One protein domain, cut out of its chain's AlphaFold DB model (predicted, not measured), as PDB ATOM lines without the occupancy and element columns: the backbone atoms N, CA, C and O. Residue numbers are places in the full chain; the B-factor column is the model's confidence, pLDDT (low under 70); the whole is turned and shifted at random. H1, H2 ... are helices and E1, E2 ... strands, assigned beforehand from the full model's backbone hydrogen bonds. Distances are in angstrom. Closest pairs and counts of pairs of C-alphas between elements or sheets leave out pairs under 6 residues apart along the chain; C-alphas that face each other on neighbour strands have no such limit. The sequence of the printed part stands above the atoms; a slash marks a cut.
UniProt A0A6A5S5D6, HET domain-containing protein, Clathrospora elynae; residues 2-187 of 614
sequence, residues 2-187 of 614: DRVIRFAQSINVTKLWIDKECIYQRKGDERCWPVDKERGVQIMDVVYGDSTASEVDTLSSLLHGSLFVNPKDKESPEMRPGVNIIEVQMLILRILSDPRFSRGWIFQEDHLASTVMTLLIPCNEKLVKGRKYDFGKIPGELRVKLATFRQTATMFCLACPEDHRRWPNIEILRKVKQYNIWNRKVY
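This is residues 2 to 187 of the 614 residues of the protein "HET domain-containing protein" of Clathrospora elynae (UniProt A0A6A5S5D6). Helices gathered round one long helix, H9, make one end of the model: H5, H10 and H11 pack on H9, and H6 packs on H5 and H10. A two-stranded hairpin, E1 and E2, lies near the middle, with E2 followed directly by H9, while H1 to H3 and the stretch 11 to 28 lie towards the other end with few contacts. The 186 printed residues include eleven named helices and two strands, in the order H1 to H8, E1, E2, H9 to H11; the sheet is antiparallel and the class is mostly helix. The whole is compact, with a radius of gyration of the C-alphas of 17.4 A and spans of 51 by 35 by 29 A.

H1, residues 2 to 10, is near H3, residues 36 to 42, with 5 pairs of C-alphas within 10 A. H2, residues 29 to 32, is close to H3 but not clearly touching, the closest C-alphas being Glu 30 and Asp 36 at 7.6 A. The closest C-alphas of H4, residues 45 to 48, and E1, residues 118 to 122, are Tyr 48 and Pro 122 at 5.7 A. H5, residues 53 to 64, touches H6, residues 85 to 96, about perpendicular at 89 degrees; the closest C-alphas are Thr 58 and Val 88 at 6.8 A, and H6 uses residues 88 to 91 alone. H7, residues 99 to 102, is close to H8, residues 104 to 113, but not clearly touching, with C-alphas Arg 100 and Ile 106 closest at 6.3 A. E1 and E2, residues 141 to 145, form an antiparallel hairpin, with N 142 and O 121 2.7 A apart and N 119 and O 144 2.8 A apart, both within hydrogen-bond range. The hub is H9, residues 146 to 159. It touches H5 about perpendicular at 89 degrees, with C-alphas Leu 63 and Thr 152 closest at 6.0 A. With H10, residues 169 to 176, it forms a helical hairpin at a shallow tilt of 18 degrees, opposite ways, with C-alphas Arg 150 and Val 176 closest at 5.1 A. H9 touches H11, residues 179 to 186, with its residues 151 to 155 alone, at a shallow tilt of 9 degrees, the same way; C-alphas Thr 154 and Trp 182 are closest at 7.0 A. H10 touches H6, with C-alphas Leu 93 and Ile 172 closest at 6.8 A. Every O i to N i+4 pair is within hydrogen-bond range in H1, H5, H6, H8, H9 and H10, against 2 of 3 in H3 and 3 of 4 in H11; H2, H4 and H7 are too short for such a pair.

H1 begins at C-alpha 2, (74.583, -29.669, 221.729). From first to last C-alpha H5 measures 16.2 A, H6 16.3 A, H8 14.4 A and H9 19.6 A; H9 begins at C-alpha 146, (81.720, -28.874, 241.629). H11 ends at C-alpha 186, (94.805, -24.614, 259.022).

The C-alphas of Lys 27 and Pro 81, the two farthest apart, are 54.8 A apart. The printed part has no cut, and the links H1 to H2, H5 to H6 and E1 to E2 are long. The mean pLDDT of the printed part is 78.9; residue 2, residues 16 to 53, residue 130 and residues 163 to 165 are under 70.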
ATOM      1  N   ASP A   2      75.345 -28.431 221.511       69.62
ATOM      2  CA  ASP A   2      74.583 -29.669 221.729       69.62
ATOM      3  C   ASP A   2      74.793 -30.312 223.105       69.62
ATOM      4  O   ASP A   2      73.833 -30.744 223.734       69.62
ATOM      5  N   ARG A   3      76.021 -30.300 223.642       75.69
ATOM      6  CA  ARG A   3      76.324 -30.783 225.005       75.69
ATOM      7  C   ARG A   3      75.498 -30.068 226.088       75.69
ATOM      8  O   ARG A   3      74.887 -30.718 226.933       75.69
ATOM      9  N   VAL A   4      75.428 -28.734 226.025       73.12
ATOM     10  CA  VAL A   4      74.670 -27.895 226.974       73.12
ATOM     11  C   VAL A   4      73.164 -28.099 226.799       73.12
ATOM     12  O   VAL A   4      72.442 -28.188 227.789       73.12
ATOM     13  N   ILE A   5      72.693 -28.242 225.557       76.31
ATOM     14  CA  ILE A   5      71.282 -28.510 225.248       76.31
ATOM     15  C   ILE A   5      70.858 -29.886 225.783       76.31
ATOM     16  O   ILE A   5      69.844 -29.976 226.473       76.31
ATOM     17  N   ARG A   6      71.659 -30.941 225.555       81.94
ATOM     18  CA  ARG A   6      71.420 -32.291 226.107       81.94
ATOM     19  C   ARG A   6      71.351 -32.266 227.633       81.94
ATOM     20  O   ARG A   6      70.476 -32.901 228.224       81.94
ATOM     21  N   PHE A   7      72.240 -31.509 228.279       82.94
ATOM     22  CA  PHE A   7      72.184 -31.320 229.727       82.94
ATOM     23  C   PHE A   7      70.895 -30.621 230.157       82.94
ATOM     24  O   PHE A   7      70.183 -31.163 230.998       82.94
ATOM     25  N   ALA A   8      70.552 -29.484 229.552       81.81
ATOM     26  CA  ALA A   8      69.343 -28.729 229.876       81.81
ATOM     27  C   ALA A   8      68.070 -29.574 229.733       81.81
ATOM     28  O   ALA A   8      67.248 -29.601 230.647       81.81
ATOM     29  N   GLN A   9      67.959 -30.346 228.649       84.19
ATOM     30  CA  GLN A   9      66.870 -31.301 228.435       84.19
ATOM     31  C   GLN A   9      66.822 -32.369 229.536       84.19
ATOM     32  O   GLN A   9      65.752 -32.662 230.059       84.19
ATOM     33  N   SER A  10      67.974 -32.908 229.950       85.62
ATOM     34  CA  SER A  10      68.037 -33.944 230.994       85.62
ATOM     35  C   SER A  10      67.572 -33.477 232.380       85.62
ATOM     36  O   SER A  10      67.217 -34.309 233.215       85.62
ATOM     37  N   ILE A  11      67.586 -32.164 232.632       84.38
ATOM     38  CA  ILE A  11      67.130 -31.554 233.889       84.38
ATOM     39  C   ILE A  11      65.898 -30.652 233.699       84.38
ATOM     40  O   ILE A  11      65.564 -29.889 234.601       84.38
ATOM     41  N   ASN A  12      65.212 -30.750 232.552       83.88
ATOM     42  CA  ASN A  12      64.012 -29.978 232.202       83.88
ATOM     43  C   ASN A  12      64.172 -28.448 232.306       83.88
ATOM     44  O   ASN A  12      63.233 -27.733 232.661       83.88
ATOM     45  N   VAL A  13      65.353 -27.923 231.981       80.19
ATOM     46  CA  VAL A  13      65.593 -26.479 231.886       80.19
ATOM     47  C   VAL A  13      65.197 -25.991 230.496       80.19
ATOM     48  O   VAL A  13      65.747 -26.427 229.488       80.19
ATOM     49  N   THR A  14      64.239 -25.066 230.444       74.12
ATOM     50  CA  THR A  14      63.638 -24.562 229.195       74.12
ATOM     51  C   THR A  14      64.226 -23.240 228.711       74.12
ATOM     52  O   THR A  14      63.948 -22.815 227.592       74.12
ATOM     53  N   LYS A  15      65.039 -22.576 229.539       73.25
ATOM     54  CA  LYS A  15      65.689 -21.301 229.218       73.25
ATOM     55  C   LYS A  15      67.185 -21.433 229.438       73.25
ATOM     56  O   LYS A  15      67.621 -21.816 230.519       73.25
ATOM     57  N   LEU A  16      67.953 -21.104 228.408       66.56
ATOM     58  CA  LEU A  16      69.407 -21.104 228.444       66.56
ATOM     59  C   LEU A  16      69.906 -19.673 228.326       66.56
ATOM     60  O   LEU A  16      69.516 -18.948 227.414       66.56
ATOM     61  N   TRP A  17      70.785 -19.294 229.244       64.31
ATOM     62  CA  TRP A  17      71.590 -18.091 229.126       64.31
ATOM     63  C   TRP A  17      73.040 -18.514 228.925       64.31
ATOM     64  O   TRP A  17      73.539 -19.390 229.631       64.31
ATOM     65  N   ILE A  18      73.684 -17.941 227.914       64.06
ATOM     66  CA  ILE A  18      75.070 -18.231 227.562       64.06
ATOM     67  C   ILE A  18      75.794 -16.903 227.549       64.06
ATOM     68  O   ILE A  18      75.476 -16.029 226.743       64.06
ATOM     69  N   ASP A  19      76.748 -16.768 228.459       60.25
ATOM     70  CA  ASP A  19      77.575 -15.579 228.528       60.25
ATOM     71  C   ASP A  19      78.503 -15.498 227.307       60.25
ATOM     72  O   ASP A  19      79.096 -16.496 226.883       60.25
ATOM     73  N   LYS A  20      78.636 -14.290 226.756       54.12
ATOM     74  CA  LYS A  20      79.566 -13.965 225.675       54.12
ATOM     75  C   LYS A  20      81.010 -14.241 226.081       54.12
ATOM     76  O   LYS A  20      81.780 -14.657 225.230       54.12
ATOM     77  N   GLU A  21      81.360 -14.073 227.354       53.62
ATOM     78  CA  GLU A  21      82.710 -14.328 227.859       53.62
ATOM     79  C   GLU A  21      83.026 -15.832 227.957       53.62
ATOM     80  O   GLU A  21      84.184 -16.221 228.082       53.62
ATOM     81  N   CYS A  22      82.048 -16.736 227.846       52.97
ATOM     82  CA  CYS A  22      82.321 -18.178 227.876       52.97
ATOM     83  C   CYS A  22      83.081 -18.700 226.637       52.97
ATOM     84  O   CYS A  22      83.569 -19.827 226.688       52.97
ATOM     85  N   ILE A  23      83.223 -17.898 225.573       57.19
ATOM     86  CA  ILE A  23      83.959 -18.196 224.328       57.19
ATOM     87  C   ILE A  23      84.522 -16.886 223.734       57.19
ATOM     88  O   ILE A  23      83.884 -15.849 223.881       57.19
ATOM     89  N   TYR A  24      85.684 -16.865 223.067       56.50
ATOM     90  CA  TYR A  24      86.211 -15.603 222.512       56.50
ATOM     91  C   TYR A  24      85.373 -15.147 221.294       56.50
ATOM     92  O   TYR A  24      85.245 -15.856 220.294       56.50
ATOM     93  N   GLN A  25      84.737 -13.970 221.384       53.53
ATOM     94  CA  GLN A  25      83.793 -13.458 220.371       53.53
ATOM     95  C   GLN A  25      84.049 -11.999 219.936       53.53
ATOM     96  O   GLN A  25      83.148 -11.365 219.370       53.53
ATOM     97  N   ARG A  26      85.218 -11.401 220.209       58.22
ATOM     98  CA  ARG A  26      85.504 -10.018 219.785       58.22
ATOM     99  C   ARG A  26      85.874  -9.981 218.298       58.22
ATOM    100  O   ARG A  26      86.402 -10.930 217.720       58.22
ATOM    101  N   LYS A  27      85.573  -8.857 217.645       53.34
ATOM    102  CA  LYS A  27      85.873  -8.645 216.222       53.34
ATOM    103  C   LYS A  27      87.397  -8.568 216.053       53.34
ATOM    104  O   LYS A  27      88.001  -7.609 216.516       53.34
ATOM    105  N   GLY A  28      87.997  -9.570 215.411       66.12
ATOM    106  CA  GLY A  28      89.455  -9.726 215.292       66.12
ATOM    107  C   GLY A  28      90.014 -10.954 216.017       66.12
ATOM    108  O   GLY A  28      91.053 -11.460 215.597       66.12
ATOM    109  N   ASP A  29      89.290 -11.510 216.999       60.59
ATOM    110  CA  ASP A  29      89.681 -12.759 217.679       60.59
ATOM    111  C   ASP A  29      89.730 -13.933 216.695       60.59
ATOM    112  O   ASP A  29      90.545 -14.828 216.840       60.59
ATOM    113  N   GLU A  30      88.941 -13.878 215.622       61.12
ATOM    114  CA  GLU A  30      88.938 -14.851 214.520       61.12
ATOM    115  C   GLU A  30      90.285 -14.910 213.777       61.12
ATOM    116  O   GLU A  30      90.575 -15.879 213.087       61.12
ATOM    117  N   ARG A  31      91.129 -13.880 213.910       65.94
ATOM    118  CA  ARG A  31      92.460 -13.828 213.294       65.94
ATOM    119  C   ARG A  31      93.535 -14.446 214.187       65.94
ATOM    120  O   ARG A  31      94.441 -15.092 213.672       65.94
ATOM    121  N   CYS A  32      93.431 -14.244 215.500       55.25
ATOM    122  CA  CYS A  32      94.376 -14.772 216.492       55.25
ATOM    123  C   CYS A  32      94.001 -16.190 216.951       55.25
ATOM    124  O   CYS A  32      94.872 -17.011 217.218       55.25
ATOM    125  N   TRP A  33      92.702 -16.481 216.997       59.69
ATOM    126  CA  TRP A  33      92.094 -17.700 217.522       59.69
ATOM    127  C   TRP A  33      90.957 -18.191 216.597       59.69
ATOM    128  O   TRP A  33      89.810 -18.328 217.027       59.69
ATOM    129  N   PRO A  34      91.253 -18.479 215.309       59.75
ATOM    130  CA  PRO A  34      90.256 -18.753 214.259       59.75
ATOM    131  C   PRO A  34      89.305 -19.911 214.562       59.75
ATOM    132  O   PRO A  34      88.180 -19.942 214.079       59.75
ATOM    133  N   VAL A  35      89.753 -20.856 215.383       57.09
ATOM    134  CA  VAL A  35      89.015 -22.064 215.756       57.09
ATOM    135  C   VAL A  35      88.371 -21.957 217.135       57.09
ATOM    136  O   VAL A  35      87.775 -22.923 217.571       57.09
ATOM    137  N   ASP A  36      88.459 -20.836 217.853       58.19
ATOM    138  CA  ASP A  36      88.057 -20.776 219.266       58.19
ATOM    139  C   ASP A  36      86.542 -20.696 219.510       58.19
ATOM    140  O   ASP A  36      86.049 -21.243 220.486       58.19
ATOM    141  N   LYS A  37      85.748 -20.159 218.578       56.53
ATOM    142  CA  LYS A  37      84.282 -20.326 218.646       56.53
ATOM    143  C   LYS A  37      83.868 -21.798 218.530       56.53
ATOM    144  O   LYS A  37      82.917 -22.227 219.180       56.53
ATOM    145  N   GLU A  38      84.588 -22.568 217.718       54.56
ATOM    146  CA  GLU A  38      84.328 -23.987 217.460       54.56
ATOM    147  C   GLU A  38      84.939 -24.865 218.568       54.56
ATOM    148  O   GLU A  38      84.269 -25.722 219.138       54.56
ATOM    149  N   ARG A  39      86.168 -24.552 218.988       51.91
ATOM    150  CA  ARG A  39      86.908 -25.174 220.088       51.91
ATOM    151  C   ARG A  39      86.333 -24.810 221.438       51.91
ATOM    152  O   ARG A  39      86.090 -25.720 222.183       51.91
ATOM    153  N   GLY A  40      86.008 -23.572 221.776       52.12
ATOM    154  CA  GLY A  40      85.322 -23.220 223.029       52.12
ATOM    155  C   GLY A  40      83.991 -23.966 223.217       52.12
ATOM    156  O   GLY A  40      83.572 -24.247 224.339       52.12
ATOM    157  N   VAL A  41      83.375 -24.385 222.106       49.56
ATOM    158  CA  VAL A  41      82.216 -25.284 222.060       49.56
ATOM    159  C   VAL A  41      82.596 -26.782 222.127       49.56
ATOM    160  O   VAL A  41      81.822 -27.568 222.681       49.56
ATOM    161  N   GLN A  42      83.771 -27.171 221.622       45.44
ATOM    162  CA  GLN A  42      84.294 -28.546 221.510       45.44
ATOM    163  C   GLN A  42      85.496 -28.879 222.438       45.44
ATOM    164  O   GLN A  42      86.047 -29.971 222.335       45.44
ATOM    165  N   ILE A  43      85.924 -28.005 223.367       46.31
ATOM    166  CA  ILE A  43      87.297 -28.003 223.956       46.31
ATOM    167  C   ILE A  43      87.580 -29.145 224.922       46.31
ATOM    168  O   ILE A  43      88.649 -29.253 225.512       46.31
ATOM    169  N   MET A  44      86.629 -30.048 225.041       44.91
ATOM    170  CA  MET A  44      86.723 -31.191 225.909       44.91
ATOM    171  C   MET A  44      86.710 -32.521 225.132       44.91
ATOM    172  O   MET A  44      87.059 -33.540 225.722       44.91
ATOM    173  N   ASP A  45      86.364 -32.528 223.835       44.53
ATOM    174  CA  ASP A  45      86.194 -33.771 223.059       44.53
ATOM    175  C   ASP A  45      87.529 -34.494 222.814       44.53
ATOM    176  O   ASP A  45      87.571 -35.720 222.827       44.53
ATOM    177  N   VAL A  46      88.638 -33.757 222.666       44.50
ATOM    178  CA  VAL A  46      89.961 -34.348 222.367       44.50
ATOM    179  C   VAL A  46      90.773 -34.660 223.630       44.50
ATOM    180  O   VAL A  46      91.545 -35.608 223.641       44.50
ATOM    181  N   VAL A  47      90.596 -33.904 224.719       43.72
ATOM    182  CA  VAL A  47      91.403 -34.079 225.947       43.72
ATOM    183  C   VAL A  47      90.858 -35.199 226.846       43.72
ATOM    184  O   VAL A  47      91.622 -35.804 227.597       43.72
ATOM    185  N   TYR A  48      89.557 -35.512 226.750       51.31
ATOM    186  CA  TYR A  48      88.893 -36.536 227.574       51.31
ATOM    187  C   TYR A  48      88.214 -37.655 226.761       51.31
ATOM    188  O   TYR A  48      87.704 -38.616 227.339       51.31
ATOM    189  N   GLY A  49      88.232 -37.578 225.423       50.28
ATOM    190  CA  GLY A  49      87.779 -38.668 224.544       50.28
ATOM    191  C   GLY A  49      88.550 -39.980 224.760       50.28
ATOM    192  O   GLY A  49      87.979 -41.059 224.588       50.28
ATOM    193  N   ASP A  50      89.789 -39.871 225.250       53.91
ATOM    194  CA  ASP A  50      90.684 -40.987 225.580       53.91
ATOM    195  C   ASP A  50      90.663 -41.382 227.071       53.91
ATOM    196  O   ASP A  50      91.485 -42.191 227.505       53.91
ATOM    197  N   SER A  51      89.741 -40.836 227.881       61.06
ATOM    198  CA  SER A  51      89.644 -41.210 229.297       61.06
ATOM    199  C   SER A  51      89.430 -42.712 229.454       61.06
ATOM    200  O   SER A  51      88.496 -43.301 228.901       61.06
ATOM    201  N   THR A  52      90.298 -43.339 230.244       64.38
ATOM    202  CA  THR A  52      90.249 -44.785 230.473       64.38
ATOM    203  C   THR A  52      89.182 -45.134 231.511       64.38
ATOM    204  O   THR A  52      88.820 -44.317 232.359       64.38
ATOM    205  N   ALA A  53      88.689 -46.378 231.495       69.00
ATOM    206  CA  ALA A  53      87.777 -46.865 232.536       69.00
ATOM    207  C   ALA A  53      88.376 -46.702 233.951       69.00
ATOM    208  O   ALA A  53      87.657 -46.332 234.877       69.00
ATOM    209  N   SER A  54      89.700 -46.871 234.085       78.44
ATOM    210  CA  SER A  54      90.433 -46.686 235.346       78.44
ATOM    211  C   SER A  54      90.309 -45.261 235.887       78.44
ATOM    212  O   SER A  54      90.022 -45.068 237.062       78.44
ATOM    213  N   GLU A  55      90.451 -44.244 235.035       83.81
ATOM    214  CA  GLU A  55      90.363 -42.837 235.452       83.81
ATOM    215  C   GLU A  55      88.959 -42.460 235.927       83.81
ATOM    216  O   GLU A  55      88.804 -41.717 236.900       83.81
ATOM    217  N   VAL A  56      87.927 -43.002 235.274       85.06
ATOM    218  CA  VAL A  56      86.532 -42.773 235.663       85.06
ATOM    219  C   VAL A  56      86.201 -43.473 236.980       85.06
ATOM    220  O   VAL A  56      85.499 -42.895 237.812       85.06
ATOM    221  N   ASP A  57      86.744 -44.665 237.222       87.19
ATOM    222  CA  ASP A  57      86.601 -45.368 238.500       87.19
ATOM    223  C   ASP A  57      87.363 -44.673 239.638       87.19
ATOM    224  O   ASP A  57      86.842 -44.568 240.760       87.19
ATOM    225  N   THR A  58      88.550 -44.128 239.355       90.94
ATOM    226  CA  THR A  58      89.327 -43.310 240.296       90.94
ATOM    227  C   THR A  58      88.583 -42.012 240.625       90.94
ATOM    228  O   THR A  58      88.387 -41.704 241.805       90.94
ATOM    229  N   LEU A  59      88.036 -41.307 239.624       91.75
ATOM    230  CA  LEU A  59      87.183 -40.132 239.838       91.75
ATOM    231  C   LEU A  59      85.920 -40.490 240.632       91.75
ATOM    232  O   LEU A  59      85.551 -39.783 241.571       91.75
ATOM    233  N   SER A  60      85.268 -41.607 240.295       91.88
ATOM    234  CA  SER A  60      84.082 -42.096 241.001       91.88
ATOM    235  C   SER A  60      84.391 -42.374 242.467       91.88
ATOM    236  O   SER A  60      83.570 -42.070 243.332       91.88
ATOM    237  N   SER A  61      85.557 -42.958 242.744       92.75
ATOM    238  CA  SER A  61      86.001 -43.302 244.090       92.75
ATOM    239  C   SER A  61      86.361 -42.057 244.902       92.75
ATOM    240  O   SER A  61      85.990 -41.979 246.076       92.75
ATOM    241  N   LEU A  62      87.001 -41.062 244.277       94.44
ATOM    242  CA  LEU A  62      87.269 -39.754 244.875       94.44
ATOM    243  C   LEU A  62      85.965 -39.029 245.231       94.44
ATOM    244  O   LEU A  62      85.784 -38.629 246.376       94.44
ATOM    245  N   LEU A  63      85.038 -38.886 244.278       94.00
ATOM    246  CA  LEU A  63      83.785 -38.140 244.459       94.00
ATOM    247  C   LEU A  63      82.806 -38.814 245.426       94.00
ATOM    248  O   LEU A  63      82.086 -38.129 246.147       94.00
ATOM    249  N   HIS A  64      82.777 -40.149 245.459       92.75
ATOM    250  CA  HIS A  64      82.020 -40.903 246.461       92.75
ATOM    251  C   HIS A  64      82.667 -40.824 247.856       92.75
ATOM    252  O   HIS A  64      82.015 -41.082 248.864       92.75
ATOM    253  N   GLY A  65      83.959 -40.487 247.922       91.88
ATOM    254  CA  GLY A  65      84.746 -40.493 249.147       91.88
ATOM    255  C   GLY A  65      85.212 -41.886 249.576       91.88
ATOM    256  O   GLY A  65      85.693 -42.043 250.693       91.88
ATOM    257  N   SER A  66      85.134 -42.908 248.713       92.62
ATOM    258  CA  SER A  66      85.587 -44.267 249.065       92.62
ATOM    259  C   SER A  66      87.101 -44.382 249.258       92.62
ATOM    260  O   SER A  66      87.567 -45.425 249.706       92.62
ATOM    261  N   LEU A  67      87.863 -43.340 248.908       93.56
ATOM    262  CA  LEU A  67      89.294 -43.239 249.204       93.56
ATOM    263  C   LEU A  67      89.570 -42.985 250.694       93.56
ATOM    264  O   LEU A  67      90.688 -43.207 251.147       93.56
ATOM    265  N   PHE A  68      88.570 -42.534 251.456       94.50
ATOM    266  CA  PHE A  68      88.721 -42.161 252.860       94.50
ATOM    267  C   PHE A  68      88.232 -43.267 253.793       94.50
ATOM    268  O   PHE A  68      87.287 -43.999 253.474       94.50
ATOM    269  N   VAL A  69      88.863 -43.390 254.961       92.88
ATOM    270  CA  VAL A  69      88.423 -44.310 256.023       92.88
ATOM    271  C   VAL A  69      86.983 -43.972 256.411       92.88
ATOM    272  O   VAL A  69      86.096 -44.826 256.313       92.88
ATOM    273  N   ASN A  70      86.734 -42.695 256.714       89.50
ATOM    274  CA  ASN A  70      85.415 -42.139 256.984       89.50
ATOM    275  C   ASN A  70      85.100 -40.970 256.025       89.50
ATOM    276  O   ASN A  70      85.559 -39.853 256.253       89.50
ATOM    277  N   PRO A  71      84.259 -41.168 254.992       87.75
ATOM    278  CA  PRO A  71      83.896 -40.108 254.042       87.75
ATOM    279  C   PRO A  71      83.141 -38.920 254.665       87.75
ATOM    280  O   PRO A  71      83.011 -37.869 254.035       87.75
ATOM    281  N   LYS A  72      82.583 -39.092 255.872       85.62
ATOM    282  CA  LYS A  72      81.864 -38.034 256.596       85.62
ATOM    283  C   LYS A  72      82.791 -37.178 257.459       85.62
ATOM    284  O   LYS A  72      82.377 -36.085 257.847       85.62
ATOM    285  N   ASP A  73      84.002 -37.649 257.748       83.25
ATOM    286  CA  ASP A  73      84.978 -36.896 258.528       83.25
ATOM    287  C   ASP A  73      85.662 -35.846 257.650       83.25
ATOM    288  O   ASP A  73      86.516 -36.149 256.819       83.25
ATOM    289  N   LYS A  74      85.246 -34.590 257.820       82.00
ATOM    290  CA  LYS A  74      85.850 -33.429 257.150       82.00
ATOM    291  C   LYS A  74      86.879 -32.718 258.034       82.00
ATOM    292  O   LYS A  74      87.460 -31.736 257.590       82.00
ATOM    293  N   GLU A  75      87.045 -33.163 259.275       73.75
ATOM    294  CA  GLU A  75      87.909 -32.556 260.293       73.75
ATOM    295  C   GLU A  75      89.332 -33.084 260.186       73.75
ATOM    296  O   GLU A  75      90.312 -32.335 260.188       73.75
ATOM    297  N   SER A  76      89.425 -34.408 260.100       82.00
ATOM    298  CA  SER A  76      90.674 -35.157 260.078       82.00
ATOM    299  C   SER A  76      90.554 -36.230 259.001       82.00
ATOM    300  O   SER A  76      90.458 -37.411 259.315       82.00
ATOM    301  N   PRO A  77      90.471 -35.841 257.715       88.56
ATOM    302  CA  PRO A  77      90.309 -36.823 256.660       88.56
ATOM    303  C   PRO A  77      91.528 -37.751 256.640       88.56
ATOM    304  O   PRO A  77      92.666 -37.298 256.544       88.56
ATOM    305  N   GLU A  78      91.271 -39.053 256.708       90.81
ATOM    306  CA  GLU A  78      92.290 -40.100 256.635       90.81
ATOM    307  C   GLU A  78      92.091 -40.928 255.368       90.81
ATOM    308  O   GLU A  78      90.975 -41.376 255.064       90.81
ATOM    309  N   MET A  79      93.173 -41.138 254.617       91.94
ATOM    310  CA  MET A  79      93.145 -42.011 253.445       91.94
ATOM    311  C   MET A  79      93.157 -43.478 253.858       91.94
ATOM    312  O   MET A  79      93.819 -43.875 254.814       91.94
ATOM    313  N   ARG A  80      92.445 -44.309 253.096       92.75
ATOM    314  CA  ARG A  80      92.524 -45.760 253.249       92.75
ATOM    315  C   ARG A  80      93.910 -46.271 252.835       92.75
ATOM    316  O   ARG A  80      94.488 -45.748 251.879       92.75
ATOM    317  N   PRO A  81      94.408 -47.343 253.474       88.00
ATOM    318  CA  PRO A  81      95.596 -48.042 252.999       88.00
ATOM    319  C   PRO A  81      95.429 -48.503 251.543       88.00
ATOM    320  O   PRO A  81      94.356 -48.966 251.154       88.00
ATOM    321  N   GLY A  82      96.491 -48.385 250.743       87.62
ATOM    322  CA  GLY A  82      96.518 -48.851 249.351       87.62
ATOM    323  C   GLY A  82      95.942 -47.883 248.309       87.62
ATOM    324  O   GLY A  82      95.881 -48.238 247.135       87.62
ATOM    325  N   VAL A  83      95.537 -46.666 248.693       91.56
ATOM    326  CA  VAL A  83      95.175 -45.621 247.722       91.56
ATOM    327  C   VAL A  83      96.420 -45.172 246.954       91.56
ATOM    328  O   VAL A  83      97.410 -44.752 247.549       91.56
ATOM    329  N   ASN A  84      96.355 -45.216 245.623       92.38
ATOM    330  CA  ASN A  84      97.407 -44.694 244.759       92.38
ATOM    331  C   ASN A  84      97.339 -43.156 244.700       92.38
ATOM    332  O   ASN A  84      96.608 -42.578 243.897       92.38
ATOM    333  N   ILE A  85      98.092 -42.495 245.582       91.81
ATOM    334  CA  ILE A  85      98.102 -41.029 245.731       91.81
ATOM    335  C   ILE A  85      98.488 -40.341 244.417       91.81
ATOM    336  O   ILE A  85      97.829 -39.383 244.014       91.81
ATOM    337  N   ILE A  86      99.516 -40.848 243.734       90.31
ATOM    338  CA  ILE A  86     100.049 -40.248 242.503       90.31
ATOM    339  C   ILE A  86      98.994 -40.287 241.394       90.31
ATOM    340  O   ILE A  86      98.767 -39.285 240.720       90.31
ATOM    341  N   GLU A  87      98.307 -41.418 241.229       91.50
ATOM    342  CA  GLU A  87      97.241 -41.556 240.231       91.50
ATOM    343  C   GLU A  87      96.095 -40.566 240.480       91.50
ATOM    344  O   GLU A  87      95.650 -39.884 239.555       91.50
ATOM    345  N   VAL A  88      95.662 -40.421 241.737       93.50
ATOM    346  CA  VAL A  88      94.604 -39.467 242.106       93.50
ATOM    347  C   VAL A  88      95.067 -38.020 241.892       93.50
ATOM    348  O   VAL A  88      94.316 -37.222 241.332       93.50
ATOM    349  N   GLN A  89      96.302 -37.672 242.274       92.69
ATOM    350  CA  GLN A  89      96.875 -36.340 242.040       92.69
ATOM    351  C   GLN A  89      96.925 -35.995 240.551       92.69
ATOM    352  O   GLN A  89      96.487 -34.915 240.157       92.69
ATOM    353  N   MET A  90      97.419 -36.915 239.718       90.56
ATOM    354  CA  MET A  90      97.521 -36.715 238.272       90.56
ATOM    355  C   MET A  90      96.148 -36.569 237.617       90.56
ATOM    356  O   MET A  90      95.974 -35.710 236.750       90.56
ATOM    357  N   LEU A  91      95.159 -37.347 238.064       91.94
ATOM    358  CA  LEU A  91      93.775 -37.203 237.621       91.94
ATOM    359  C   LEU A  91      93.216 -35.817 237.968       91.94
ATOM    360  O   LEU A  91      92.658 -35.148 237.099       91.94
ATOM    361  N   ILE A  92      93.382 -35.364 239.216       93.44
ATOM    362  CA  ILE A  92      92.913 -34.039 239.640       93.44
ATOM    363  C   ILE A  92      93.618 -32.948 238.826       93.44
ATOM    364  O   ILE A  92      92.946 -32.084 238.271       93.44
ATOM    365  N   LEU A  93      94.946 -33.000 238.689       90.31
ATOM    366  CA  LEU A  93      95.699 -32.026 237.896       90.31
ATOM    367  C   LEU A  93      95.249 -31.983 236.431       90.31
ATOM    368  O   LEU A  93      95.153 -30.896 235.870       90.31
ATOM    369  N   ARG A  94      94.921 -33.128 235.820       88.25
ATOM    370  CA  ARG A  94      94.396 -33.181 234.446       88.25
ATOM    371  C   ARG A  94      92.987 -32.598 234.321       88.25
ATOM    372  O   ARG A  94      92.625 -32.061 233.279       88.25
ATOM    373  N   ILE A  95      92.169 -32.676 235.369       87.81
ATOM    374  CA  ILE A  95      90.895 -31.941 235.411       87.81
ATOM    375  C   ILE A  95      91.179 -30.434 235.531       87.81
ATOM    376  O   ILE A  95      90.570 -29.628 234.835       87.81
ATOM    377  N   LEU A  96      92.140 -30.046 236.374       88.31
ATOM    378  CA  LEU A  96      92.489 -28.648 236.655       88.31
ATOM    379  C   LEU A  96      93.352 -27.961 235.585       88.31
ATOM    380  O   LEU A  96      93.542 -26.738 235.654       88.31
ATOM    381  N   SER A  97      93.881 -28.714 234.617       84.81
ATOM    382  CA  SER A  97      94.579 -28.174 233.449       84.81
ATOM    383  C   SER A  97      93.620 -27.543 232.442       84.81
ATOM    384  O   SER A  97      94.067 -26.829 231.549       84.81
ATOM    385  N   ASP A  98      92.311 -27.762 232.594       78.88
ATOM    386  CA  ASP A  98      91.302 -27.024 231.846       78.88
ATOM    387  C   ASP A  98      91.440 -25.510 232.127       78.88
ATOM    388  O   ASP A  98      91.381 -25.084 233.292       78.88
ATOM    389  N   PRO A  99      91.598 -24.675 231.079       75.38
ATOM    390  CA  PRO A  99      91.747 -23.230 231.222       75.38
ATOM    391  C   PRO A  99      90.639 -22.562 232.041       75.38
ATOM    392  O   PRO A  99      90.890 -21.537 232.670       75.38
ATOM    393  N   ARG A 100      89.428 -23.132 232.095       77.88
ATOM    394  CA  ARG A 100      88.302 -22.611 232.886       77.88
ATOM    395  C   ARG A 100      88.619 -22.535 234.377       77.88
ATOM    396  O   ARG A 100      88.178 -21.588 235.019       77.88
ATOM    397  N   PHE A 101      89.443 -23.438 234.916       81.06
ATOM    398  CA  PHE A 101      89.916 -23.340 236.304       81.06
ATOM    399  C   PHE A 101      90.964 -22.240 236.506       81.06
ATOM    400  O   PHE A 101      91.352 -21.977 237.637       81.06
ATOM    401  N   SER A 102      91.446 -21.582 235.458       80.75
ATOM    402  CA  SER A 102      92.345 -20.429 235.577       80.75
ATOM    403  C   SER A 102      91.627 -19.092 235.368       80.75
ATOM    404  O   SER A 102      92.226 -18.059 235.637       80.75
ATOM    405  N   ARG A 103      90.359 -19.086 234.930       81.69
ATOM    406  CA  ARG A 103      89.601 -17.863 234.612       81.69
ATOM    407  C   ARG A 103      88.884 -17.293 235.836       81.69
ATOM    408  O   ARG A 103      88.155 -18.008 236.522       81.69
ATOM    409  N   GLY A 104      89.007 -15.982 236.044       79.44
ATOM    410  CA  GLY A 104      88.339 -15.268 237.141       79.44
ATOM    411  C   GLY A 104      86.803 -15.310 237.091       79.44
ATOM    412  O   GLY A 104      86.160 -15.456 238.127       79.44
ATOM    413  N   TRP A 105      86.205 -15.268 235.894       78.88
ATOM    414  CA  TRP A 105      84.744 -15.325 235.728       78.88
ATOM    415  C   TRP A 105      84.136 -16.655 236.196       78.88
ATOM    416  O   TRP A 105      83.174 -16.674 236.953       78.88
ATOM    417  N   ILE A 106      84.732 -17.785 235.808       79.69
ATOM    418  CA  ILE A 106      84.250 -19.116 236.216       79.69
ATOM    419  C   ILE A 106      84.349 -19.287 237.735       79.69
ATOM    420  O   ILE A 106      83.459 -19.865 238.354       79.69
ATOM    421  N   PHE A 107      85.409 -18.743 238.337       84.75
ATOM    422  CA  PHE A 107      85.555 -18.690 239.786       84.75
ATOM    423  C   PHE A 107      84.426 -17.886 240.449       84.75
ATOM    424  O   PHE A 107      83.832 -18.354 241.418       84.75
ATOM    425  N   GLN A 108      84.082 -16.712 239.913       83.00
ATOM    426  CA  GLN A 108      82.952 -15.922 240.406       83.00
ATOM    427  C   GLN A 108      81.638 -16.713 240.358       83.00
ATOM    428  O   GLN A 108      80.910 -16.754 241.351       83.00
ATOM    429  N   GLU A 109      81.341 -17.349 239.224       83.56
ATOM    430  CA  GLU A 109      80.102 -18.106 239.040       83.56
ATOM    431  C   GLU A 109      80.007 -19.299 239.995       83.56
ATOM    432  O   GLU A 109      78.939 -19.540 240.554       83.56
ATOM    433  N   ASP A 110      81.115 -19.992 240.271       84.50
ATOM    434  CA  ASP A 110      81.170 -21.044 241.297       84.50
ATOM    435  C   ASP A 110      80.768 -20.505 242.678       84.50
ATOM    436  O   ASP A 110      79.897 -21.054 243.353       84.50
ATOM    437  N   HIS A 111      81.320 -19.358 243.076       82.88
ATOM    438  CA  HIS A 111      80.982 -18.727 244.351       82.88
ATOM    439  C   HIS A 111      79.520 -18.271 244.447       82.88
ATOM    440  O   HIS A 111      78.908 -18.358 245.521       82.88
ATOM    441  N   LEU A 112      78.941 -17.794 243.344       80.62
ATOM    442  CA  LEU A 112      77.538 -17.383 243.291       80.62
ATOM    443  C   LEU A 112      76.593 -18.591 243.294       80.62
ATOM    444  O   LEU A 112      75.612 -18.599 244.046       80.62
ATOM    445  N   ALA A 113      76.917 -19.621 242.513       79.62
ATOM    446  CA  ALA A 113      76.169 -20.868 242.404       79.62
ATOM    447  C   ALA A 113      76.319 -21.769 243.644       79.62
ATOM    448  O   ALA A 113      75.470 -22.628 243.891       79.62
ATOM    449  N   SER A 114      77.352 -21.573 244.465       79.25
ATOM    450  CA  SER A 114      77.576 -22.322 245.703       79.25
ATOM    451  C   SER A 114      77.562 -23.840 245.456       79.25
ATOM    452  O   SER A 114      78.454 -24.388 244.816       79.25
ATOM    453  N   THR A 115      76.548 -24.567 245.928       83.25
ATOM    454  CA  THR A 115      76.484 -26.031 245.815       83.25
ATOM    455  C   THR A 115      75.830 -26.542 244.533       83.25
ATOM    456  O   THR A 115      75.791 -27.760 244.327       83.25
ATOM    457  N   VAL A 116      75.312 -25.654 243.674       84.94
ATOM    458  CA  VAL A 116      74.526 -26.060 242.497       84.94
ATOM    459  C   VAL A 116      75.334 -26.138 241.202       84.94
ATOM    460  O   VAL A 116      74.862 -26.735 240.232       84.94
ATOM    461  N   MET A 117      76.559 -25.600 241.174       87.88
ATOM    462  CA  MET A 117      77.387 -25.647 239.971       87.88
ATOM    463  C   MET A 117      77.729 -27.092 239.591       87.88
ATOM    464  O   MET A 117      78.191 -27.900 240.405       87.88
ATOM    465  N   THR A 118      77.489 -27.416 238.323       88.75
ATOM    466  CA  THR A 118      77.689 -28.749 237.760       88.75
ATOM    467  C   THR A 118      78.677 -28.674 236.604       88.75
ATOM    468  O   THR A 118      78.487 -27.908 235.663       88.75
ATOM    469  N   LEU A 119      79.720 -29.492 236.676       87.12
ATOM    470  CA  LEU A 119      80.693 -29.693 235.616       87.12
ATOM    471  C   LEU A 119      80.234 -30.823 234.692       87.12
ATOM    472  O   LEU A 119      79.768 -31.868 235.151       87.12
ATOM    473  N   LEU A 120      80.423 -30.608 233.391       84.81
ATOM    474  CA  LEU A 120      80.299 -31.632 232.359       84.81
ATOM    475  C   LEU A 120      81.696 -31.946 231.824       84.81
ATOM    476  O   LEU A 120      82.312 -31.113 231.146       84.81
ATOM    477  N   ILE A 121      82.192 -33.131 232.173       83.88
ATOM    478  CA  ILE A 121      83.480 -33.660 231.718       83.88
ATOM    479  C   ILE A 121      83.168 -34.723 230.663       83.88
ATOM    480  O   ILE A 121      82.503 -35.697 231.015       83.88
ATOM    481  N   PRO A 122      83.590 -34.584 229.397       78.56
ATOM    482  CA  PRO A 122      83.360 -35.622 228.414       78.56
ATOM    483  C   PRO A 122      84.015 -36.925 228.795       78.56
ATOM    484  O   PRO A 122      85.016 -36.971 229.506       78.56
ATOM    485  N   CYS A 123      83.445 -37.984 228.262       79.00
ATOM    486  CA  CYS A 123      84.031 -39.300 228.279       79.00
ATOM    487  C   CYS A 123      83.638 -40.025 226.997       79.00
ATOM    488  O   CYS A 123      82.698 -39.634 226.303       79.00
ATOM    489  N   ASN A 124      84.307 -41.135 226.711       79.69
ATOM    490  CA  ASN A 124      83.877 -42.027 225.645       79.69
ATOM    491  C   ASN A 124      82.415 -42.472 225.875       79.69
ATOM    492  O   ASN A 124      82.050 -42.894 226.973       79.69
ATOM    493  N   GLU A 125      81.560 -42.380 224.853       79.19
ATOM    494  CA  GLU A 125      80.128 -42.702 224.966       79.19
ATOM    495  C   GLU A 125      79.861 -44.164 225.345       79.19
ATOM    496  O   GLU A 125      78.836 -44.472 225.953       79.19
ATOM    497  N   LYS A 126      80.795 -45.062 225.006       77.56
ATOM    498  CA  LYS A 126      80.723 -46.497 225.311       77.56
ATOM    499  C   LYS A 126      81.258 -46.831 226.701       77.56
ATOM    500  O   LYS A 126      81.200 -47.990 227.114       77.56
ATOM    501  N   LEU A 127      81.808 -45.848 227.410       75.88
ATOM    502  CA  LEU A 127      82.390 -46.059 228.721       75.88
ATOM    503  C   LEU A 127      81.289 -46.328 229.748       75.88
ATOM    504  O   LEU A 127      80.330 -45.567 229.901       75.88
ATOM    505  N   VAL A 128      81.441 -47.432 230.475       74.50
ATOM    506  CA  VAL A 128      80.547 -47.772 231.579       74.50
ATOM    507  C   VAL A 128      80.837 -46.812 232.722       74.50
ATOM    508  O   VAL A 128      81.903 -46.852 233.329       74.50
ATOM    509  N   LYS A 129      79.885 -45.928 233.014       80.25
ATOM    510  CA  LYS A 129      80.006 -44.985 234.126       80.25
ATOM    511  C   LYS A 129      80.073 -45.751 235.447       80.25
ATOM    512  O   LYS A 129      79.279 -46.667 235.676       80.25
ATOM    513  N   GLY A 130      81.020 -45.361 236.300       66.25
ATOM    514  CA  GLY A 130      81.261 -46.002 237.591       66.25
ATOM    515  C   GLY A 130      79.990 -46.108 238.442       66.25
ATOM    516  O   GLY A 130      79.131 -45.229 238.423       66.25
ATOM    517  N   ARG A 131      79.861 -47.199 239.208       70.62
ATOM    518  CA  ARG A 131      78.644 -47.497 239.993       70.62
ATOM    519  C   ARG A 131      78.560 -46.759 241.334       70.62
ATOM    520  O   ARG A 131      77.500 -46.762 241.953       70.62
ATOM    521  N   LYS A 132      79.665 -46.172 241.817       84.62
ATOM    522  CA  LYS A 132      79.732 -45.557 243.157       84.62
ATOM    523  C   LYS A 132      79.232 -44.111 243.172       84.62
ATOM    524  O   LYS A 132      78.648 -43.681 244.165       84.62
ATOM    525  N   TYR A 133      79.471 -43.353 242.104       88.69
ATOM    526  CA  TYR A 133      79.049 -41.957 241.976       88.69
ATOM    527  C   TYR A 133      78.062 -41.797 240.818       88.69
ATOM    528  O   TYR A 133      78.280 -42.330 239.733       88.69
ATOM    529  N   ASP A 134      76.980 -41.044 241.033       89.75
ATOM    530  CA  ASP A 134      75.981 -40.788 239.992       89.75
ATOM    531  C   ASP A 134      76.461 -39.713 239.003       89.75
ATOM    532  O   ASP A 134      76.150 -38.524 239.126       89.75
ATOM    533  N   PHE A 135      77.179 -40.160 237.973       89.19
ATOM    534  CA  PHE A 135      77.591 -39.337 236.835       89.19
ATOM    535  C   PHE A 135      76.444 -38.958 235.883       89.19
ATOM    536  O   PHE A 135      76.679 -38.312 234.858       89.19
ATOM    537  N   GLY A 136      75.201 -39.344 236.178       87.62
ATOM    538  CA  GLY A 136      74.047 -39.090 235.327       87.62
ATOM    539  C   GLY A 136      74.028 -39.927 234.044       87.62
ATOM    540  O   GLY A 136      74.924 -40.714 233.740       87.62
ATOM    541  N   LYS A 137      72.968 -39.746 233.251       87.06
ATOM    542  CA  LYS A 137      72.634 -40.619 232.110       87.06
ATOM    543  C   LYS A 137      72.948 -40.029 230.732       87.06
ATOM    544  O   LYS A 137      72.659 -40.669 229.731       87.06
ATOM    545  N   ILE A 138      73.527 -38.830 230.668       86.06
ATOM    546  CA  ILE A 138      73.826 -38.160 229.393       86.06
ATOM    547  C   ILE A 138      74.956 -38.923 228.680       86.06
ATOM    548  O   ILE A 138      76.023 -39.070 229.280       86.06
ATOM    549  N   PRO A 139      74.755 -39.442 227.455       83.31
ATOM    550  CA  PRO A 139      75.811 -40.130 226.715       83.31
ATOM    551  C   PRO A 139      77.017 -39.219 226.474       83.31
ATOM    552  O   PRO A 139      76.845 -38.042 226.160       83.31
ATOM    553  N   GLY A 140      78.220 -39.764 226.659       82.12
ATOM    554  CA  GLY A 140      79.478 -39.046 226.442       82.12
ATOM    555  C   GLY A 140      79.844 -38.007 227.505       82.12
ATOM    556  O   GLY A 140      80.792 -37.262 227.304       82.12
ATOM    557  N   GLU A 141      79.115 -37.926 228.626       85.94
ATOM    558  CA  GLU A 141      79.349 -36.910 229.662       85.94
ATOM    559  C   GLU A 141      79.349 -37.495 231.075       85.94
ATOM    560  O   GLU A 141      78.443 -38.234 231.470       85.94
ATOM    561  N   LEU A 142      80.295 -37.062 231.896       88.12
ATOM    562  CA  LEU A 142      80.294 -37.234 233.341       88.12
ATOM    563  C   LEU A 142      79.760 -35.958 233.989       88.12
ATOM    564  O   LEU A 142      80.374 -34.890 233.911       88.12
ATOM    565  N   ARG A 143      78.607 -36.072 234.651       90.00
ATOM    566  CA  ARG A 143      78.027 -34.989 235.447       90.00
ATOM    567  C   ARG A 143      78.656 -34.990 236.835       90.00
ATOM    568  O   ARG A 143      78.402 -35.906 237.612       90.00
ATOM    569  N   VAL A 144      79.418 -33.955 237.168       90.75
ATOM    570  CA  VAL A 144      80.094 -33.825 238.468       90.75
ATOM    571  C   VAL A 144      79.640 -32.553 239.167       90.75
ATOM    572  O   VAL A 144      79.722 -31.465 238.606       90.75
ATOM    573  N   LYS A 145      79.179 -32.655 240.415       92.12
ATOM    574  CA  LYS A 145      78.910 -31.460 241.232       92.12
ATOM    575  C   LYS A 145      80.231 -30.830 241.668       92.12
ATOM    576  O   LYS A 145      81.013 -31.490 242.356       92.12
ATOM    577  N   LEU A 146      80.459 -29.560 241.324       91.31
ATOM    578  CA  LEU A 146      81.720 -28.874 241.629       91.31
ATOM    579  C   LEU A 146      81.966 -28.798 243.140       91.31
ATOM    580  O   LEU A 146      83.059 -29.116 243.592       91.31
ATOM    581  N   ALA A 147      80.936 -28.513 243.940       91.19
ATOM    582  CA  ALA A 147      81.059 -28.509 245.399       91.19
ATOM    583  C   ALA A 147      81.504 -29.867 245.976       91.19
ATOM    584  O   ALA A 147      82.292 -29.908 246.921       91.19
ATOM    585  N   THR A 148      81.046 -30.988 245.399       93.44
ATOM    586  CA  THR A 148      81.516 -32.324 245.799       93.44
ATOM    587  C   THR A 148      82.979 -32.516 245.425       93.44
ATOM    588  O   THR A 148      83.747 -32.979 246.260       93.44
ATOM    589  N   PHE A 149      83.371 -32.115 244.213       94.50
ATOM    590  CA  PHE A 149      84.758 -32.197 243.761       94.50
ATOM    591  C   PHE A 149      85.703 -31.347 244.620       94.50
ATOM    592  O   PHE A 149      86.710 -31.863 245.087       94.50
ATOM    593  N   ARG A 150      85.355 -30.086 244.918       93.19
ATOM    594  CA  ARG A 150      86.127 -29.213 245.823       93.19
ATOM    595  C   ARG A 150      86.280 -29.841 247.203       93.19
ATOM    596  O   ARG A 150      87.385 -29.893 247.742       93.19
ATOM    597  N   GLN A 151      85.184 -30.355 247.766       93.50
ATOM    598  CA  GLN A 151      85.206 -31.027 249.062       93.50
ATOM    599  C   GLN A 151      86.170 -32.219 249.056       93.50
ATOM    600  O   GLN A 151      87.042 -32.292 249.918       93.50
ATOM    601  N   THR A 152      86.020 -33.152 248.114       95.31
ATOM    602  CA  THR A 152      86.810 -34.389 248.117       95.31
ATOM    603  C   THR A 152      88.259 -34.149 247.708       95.31
ATOM    604  O   THR A 152      89.137 -34.770 248.296       95.31
ATOM    605  N   ALA A 153      88.536 -33.206 246.801       95.25
ATOM    606  CA  ALA A 153      89.895 -32.775 246.470       95.25
ATOM    607  C   ALA A 153      90.594 -32.128 247.676       95.25
ATOM    608  O   ALA A 153      91.741 -32.448 247.969       95.25
ATOM    609  N   THR A 154      89.888 -31.281 248.434       93.88
ATOM    610  CA  THR A 154      90.436 -30.679 249.662       93.88
ATOM    611  C   THR A 154      90.719 -31.741 250.715       93.88
ATOM    612  O   THR A 154      91.817 -31.780 251.262       93.88
ATOM    613  N   MET A 155      89.761 -32.640 250.971       94.12
ATOM    614  CA  MET A 155      89.953 -33.758 251.901       94.12
ATOM    615  C   MET A 155      91.130 -34.640 251.480       94.12
ATOM    616  O   MET A 155      91.932 -35.021 252.323       94.12
ATOM    617  N   PHE A 156      91.264 -34.920 250.181       94.75
ATOM    618  CA  PHE A 156      92.375 -35.687 249.629       94.75
ATOM    619  C   PHE A 156      93.721 -35.009 249.902       94.75
ATOM    620  O   PHE A 156      94.613 -35.643 250.461       94.75
ATOM    621  N   CYS A 157      93.861 -33.715 249.596       92.56
ATOM    622  CA  CYS A 157      95.105 -32.986 249.842       92.56
ATOM    623  C   CYS A 157      95.473 -32.910 251.334       92.56
ATOM    624  O   CYS A 157      96.654 -32.976 251.666       92.56
ATOM    625  N   LEU A 158      94.483 -32.798 252.227       89.31
ATOM    626  CA  LEU A 158      94.702 -32.783 253.679       89.31
ATOM    627  C   LEU A 158      95.087 -34.157 254.245       89.31
ATOM    628  O   LEU A 158      95.881 -34.230 255.182       89.31
ATOM    629  N   ALA A 159      94.532 -35.225 253.671       90.38
ATOM    630  CA  ALA A 159      94.792 -36.603 254.073       90.38
ATOM    631  C   ALA A 159      96.118 -37.154 253.522       90.38
ATOM    632  O   ALA A 159      96.593 -38.189 253.987       90.38
ATOM    633  N   CYS A 160      96.717 -36.483 252.530       87.88
ATOM    634  CA  CYS A 160      98.039 -36.830 252.016       87.88
ATOM    635  C   CYS A 160      99.121 -36.683 253.105       87.88
ATOM    636  O   CYS A 160      99.088 -35.701 253.865       87.88
ATOM    637  N   PRO A 161     100.100 -37.609 253.160       79.12
ATOM    638  CA  PRO A 161     101.242 -37.476 254.054       79.12
ATOM    639  C   PRO A 161     102.092 -36.242 253.698       79.12
ATOM    640  O   PRO A 161     101.974 -35.675 252.608       79.12
ATOM    641  N   GLU A 162     102.884 -35.757 254.658       70.12
ATOM    642  CA  GLU A 162     103.520 -34.431 254.586       70.12
ATOM    643  C   GLU A 162     104.518 -34.270 253.435       70.12
ATOM    644  O   GLU A 162     104.602 -33.197 252.833       70.12
ATOM    645  N   ASP A 163     105.213 -35.345 253.076       65.25
ATOM    646  CA  ASP A 163     106.094 -35.441 251.910       65.25
ATOM    647  C   ASP A 163     105.358 -35.180 250.583       65.25
ATOM    648  O   ASP A 163     105.935 -34.634 249.640       65.25
ATOM    649  N   HIS A 164     104.057 -35.468 250.535       61.62
ATOM    650  CA  HIS A 164     103.176 -35.236 249.392       61.62
ATOM    651  C   HIS A 164     102.304 -33.971 249.508       61.62
ATOM    652  O   HIS A 164     101.556 -33.666 248.577       61.62
ATOM    653  N   ARG A 165     102.402 -33.189 250.598       63.25
ATOM    654  CA  ARG A 165     101.660 -31.914 250.773       63.25
ATOM    655  C   ARG A 165     102.234 -30.731 249.988       63.25
ATOM    656  O   ARG A 165     101.624 -29.664 249.967       63.25
ATOM    657  N   ARG A 166     103.387 -30.904 249.340       72.25
ATOM    658  CA  ARG A 166     103.989 -29.903 248.443       72.25
ATOM    659  C   ARG A 166     103.280 -29.918 247.082       72.25
ATOM    660  O   ARG A 166     102.093 -30.218 246.995       72.25
ATOM    661  N   TRP A 167     103.966 -29.562 246.002       75.75
ATOM    662  CA  TRP A 167     103.452 -29.841 244.661       75.75
ATOM    663  C   TRP A 167     103.243 -31.361 244.511       75.75
ATOM    664  O   TRP A 167     104.157 -32.096 244.895       75.75
ATOM    665  N   PRO A 168     102.101 -31.863 243.993       82.88
ATOM    666  CA  PRO A 168     100.965 -31.158 243.366       82.88
ATOM    667  C   PRO A 168      99.907 -30.492 244.259       82.88
ATOM    668  O   PRO A 168      99.141 -29.662 243.770       82.88
ATOM    669  N   ASN A 169      99.798 -30.862 245.535       85.81
ATOM    670  CA  ASN A 169      98.660 -30.502 246.393       85.81
ATOM    671  C   ASN A 169      98.453 -28.990 246.555       85.81
ATOM    672  O   ASN A 169      97.309 -28.539 246.577       85.81
ATOM    673  N   ILE A 170      99.531 -28.201 246.605       84.25
ATOM    674  CA  ILE A 170      99.439 -26.730 246.657       84.25
ATOM    675  C   ILE A 170      98.694 -26.181 245.428       84.25
ATOM    676  O   ILE A 170      97.815 -25.335 245.569       84.25
ATOM    677  N   GLU A 171      98.990 -26.699 244.233       87.12
ATOM    678  CA  GLU A 171      98.344 -26.252 242.992       87.12
ATOM    679  C   GLU A 171      96.871 -26.673 242.937       87.12
ATOM    680  O   GLU A 171      96.011 -25.905 242.500       87.12
ATOM    681  N   ILE A 172      96.564 -27.873 243.442       91.12
ATOM    682  CA  ILE A 172      95.185 -28.354 243.570       91.12
ATOM    683  C   ILE A 172      94.386 -27.424 244.492       91.12
ATOM    684  O   ILE A 172      93.318 -26.934 244.117       91.12
ATOM    685  N   LEU A 173      94.913 -27.138 245.684       89.69
ATOM    686  CA  LEU A 173      94.246 -26.297 246.676       89.69
ATOM    687  C   LEU A 173      94.062 -24.859 246.173       89.69
ATOM    688  O   LEU A 173      92.971 -24.309 246.314       89.69
ATOM    689  N   ARG A 174      95.056 -24.286 245.489       84.75
ATOM    690  CA  ARG A 174      94.972 -22.948 244.873       84.75
ATOM    691  C   ARG A 174      93.793 -22.802 243.900       84.75
ATOM    692  O   ARG A 174      93.234 -21.719 243.739       84.75
ATOM    693  N   LYS A 175      93.383 -23.895 243.243       86.81
ATOM    694  CA  LYS A 175      92.293 -23.872 242.257       86.81
ATOM    695  C   LYS A 175      90.936 -24.292 242.811       86.81
ATOM    696  O   LYS A 175      89.938 -23.696 242.394       86.81
ATOM    697  N   VAL A 176      90.880 -25.295 243.693       89.62
ATOM    698  CA  VAL A 176      89.622 -25.957 244.108       89.62
ATOM    699  C   VAL A 176      89.496 -26.218 245.619       89.62
ATOM    700  O   VAL A 176      88.707 -27.074 246.022       89.62
ATOM    701  N   LYS A 177      90.214 -25.484 246.484       89.94
ATOM    702  CA  LYS A 177      90.077 -25.631 247.948       89.94
ATOM    703  C   LYS A 177      88.661 -25.345 248.443       89.94
ATOM    704  O   LYS A 177      88.003 -24.408 248.014       89.94
ATOM    705  N   GLN A 178      88.186 -26.099 249.417       89.25
ATOM    706  CA  GLN A 178      86.902 -25.874 250.066       89.25
ATOM    707  C   GLN A 178      87.131 -25.139 251.394       89.25
ATOM    708  O   GLN A 178      87.581 -25.747 252.362       89.25
ATOM    709  N   TYR A 179      86.825 -23.837 251.447       85.94
ATOM    710  CA  TYR A 179      87.255 -22.946 252.542       85.94
ATOM    711  C   TYR A 179      86.841 -23.414 253.939       85.94
ATOM    712  O   TYR A 179      87.666 -23.433 254.841       85.94
ATOM    713  N   ASN A 180      85.600 -23.874 254.119       80.81
ATOM    714  CA  ASN A 180      85.112 -24.342 255.423       80.81
ATOM    715  C   ASN A 180      85.756 -25.661 255.903       80.81
ATOM    716  O   ASN A 180      85.532 -26.065 257.039       80.81
ATOM    717  N   ILE A 181      86.500 -26.356 255.038       85.25
ATOM    718  CA  ILE A 181      87.321 -27.525 255.389       85.25
ATOM    719  C   ILE A 181      88.778 -27.084 255.568       85.25
ATOM    720  O   ILE A 181      89.427 -27.446 256.543       85.25
ATOM    721  N   TRP A 182      89.279 -26.267 254.640       84.38
ATOM    722  CA  TRP A 182      90.650 -25.771 254.647       84.38
ATOM    723  C   TRP A 182      90.955 -24.897 255.864       84.38
ATOM    724  O   TRP A 182      91.826 -25.253 256.654       84.38
ATOM    725  N   ASN A 183      90.198 -23.810 256.067       79.19
ATOM    726  CA  ASN A 183      90.356 -22.924 257.224       79.19
ATOM    727  C   ASN A 183      90.230 -23.727 258.516       79.19
ATOM    728  O   ASN A 183      90.978 -23.531 259.469       79.19
ATOM    729  N   ARG A 184      89.337 -24.715 258.509       76.56
ATOM    730  CA  ARG A 184      89.162 -25.590 259.647       76.56
ATOM    731  C   ARG A 184      90.424 -26.329 260.063       76.56
ATOM    732  O   ARG A 184      90.730 -26.374 261.248       76.56
ATOM    733  N   LYS A 185      91.147 -26.886 259.096       77.38
ATOM    734  CA  LYS A 185      92.390 -27.608 259.351       77.38
ATOM    735  C   LYS A 185      93.561 -26.668 259.638       77.38
ATOM    736  O   LYS A 185      94.336 -26.967 260.535       77.38
ATOM    737  N   VAL A 186      93.681 -25.563 258.899       73.38
ATOM    738  CA  VAL A 186      94.805 -24.614 259.022       73.38
ATOM    739  C   VAL A 186      94.817 -23.910 260.374       73.38
ATOM    740  O   VAL A 186      95.877 -23.754 260.965       73.38
ATOM    741  N   TYR A 187      93.648 -23.510 260.871       70.56
ATOM    742  CA  TYR A 187      93.529 -22.801 262.146       70.56
ATOM    743  C   TYR A 187      93.175 -23.734 263.310       70.56
ATOM    744  O   TYR A 187      92.785 -23.275 264.382       70.56
TER     745      TYR A 187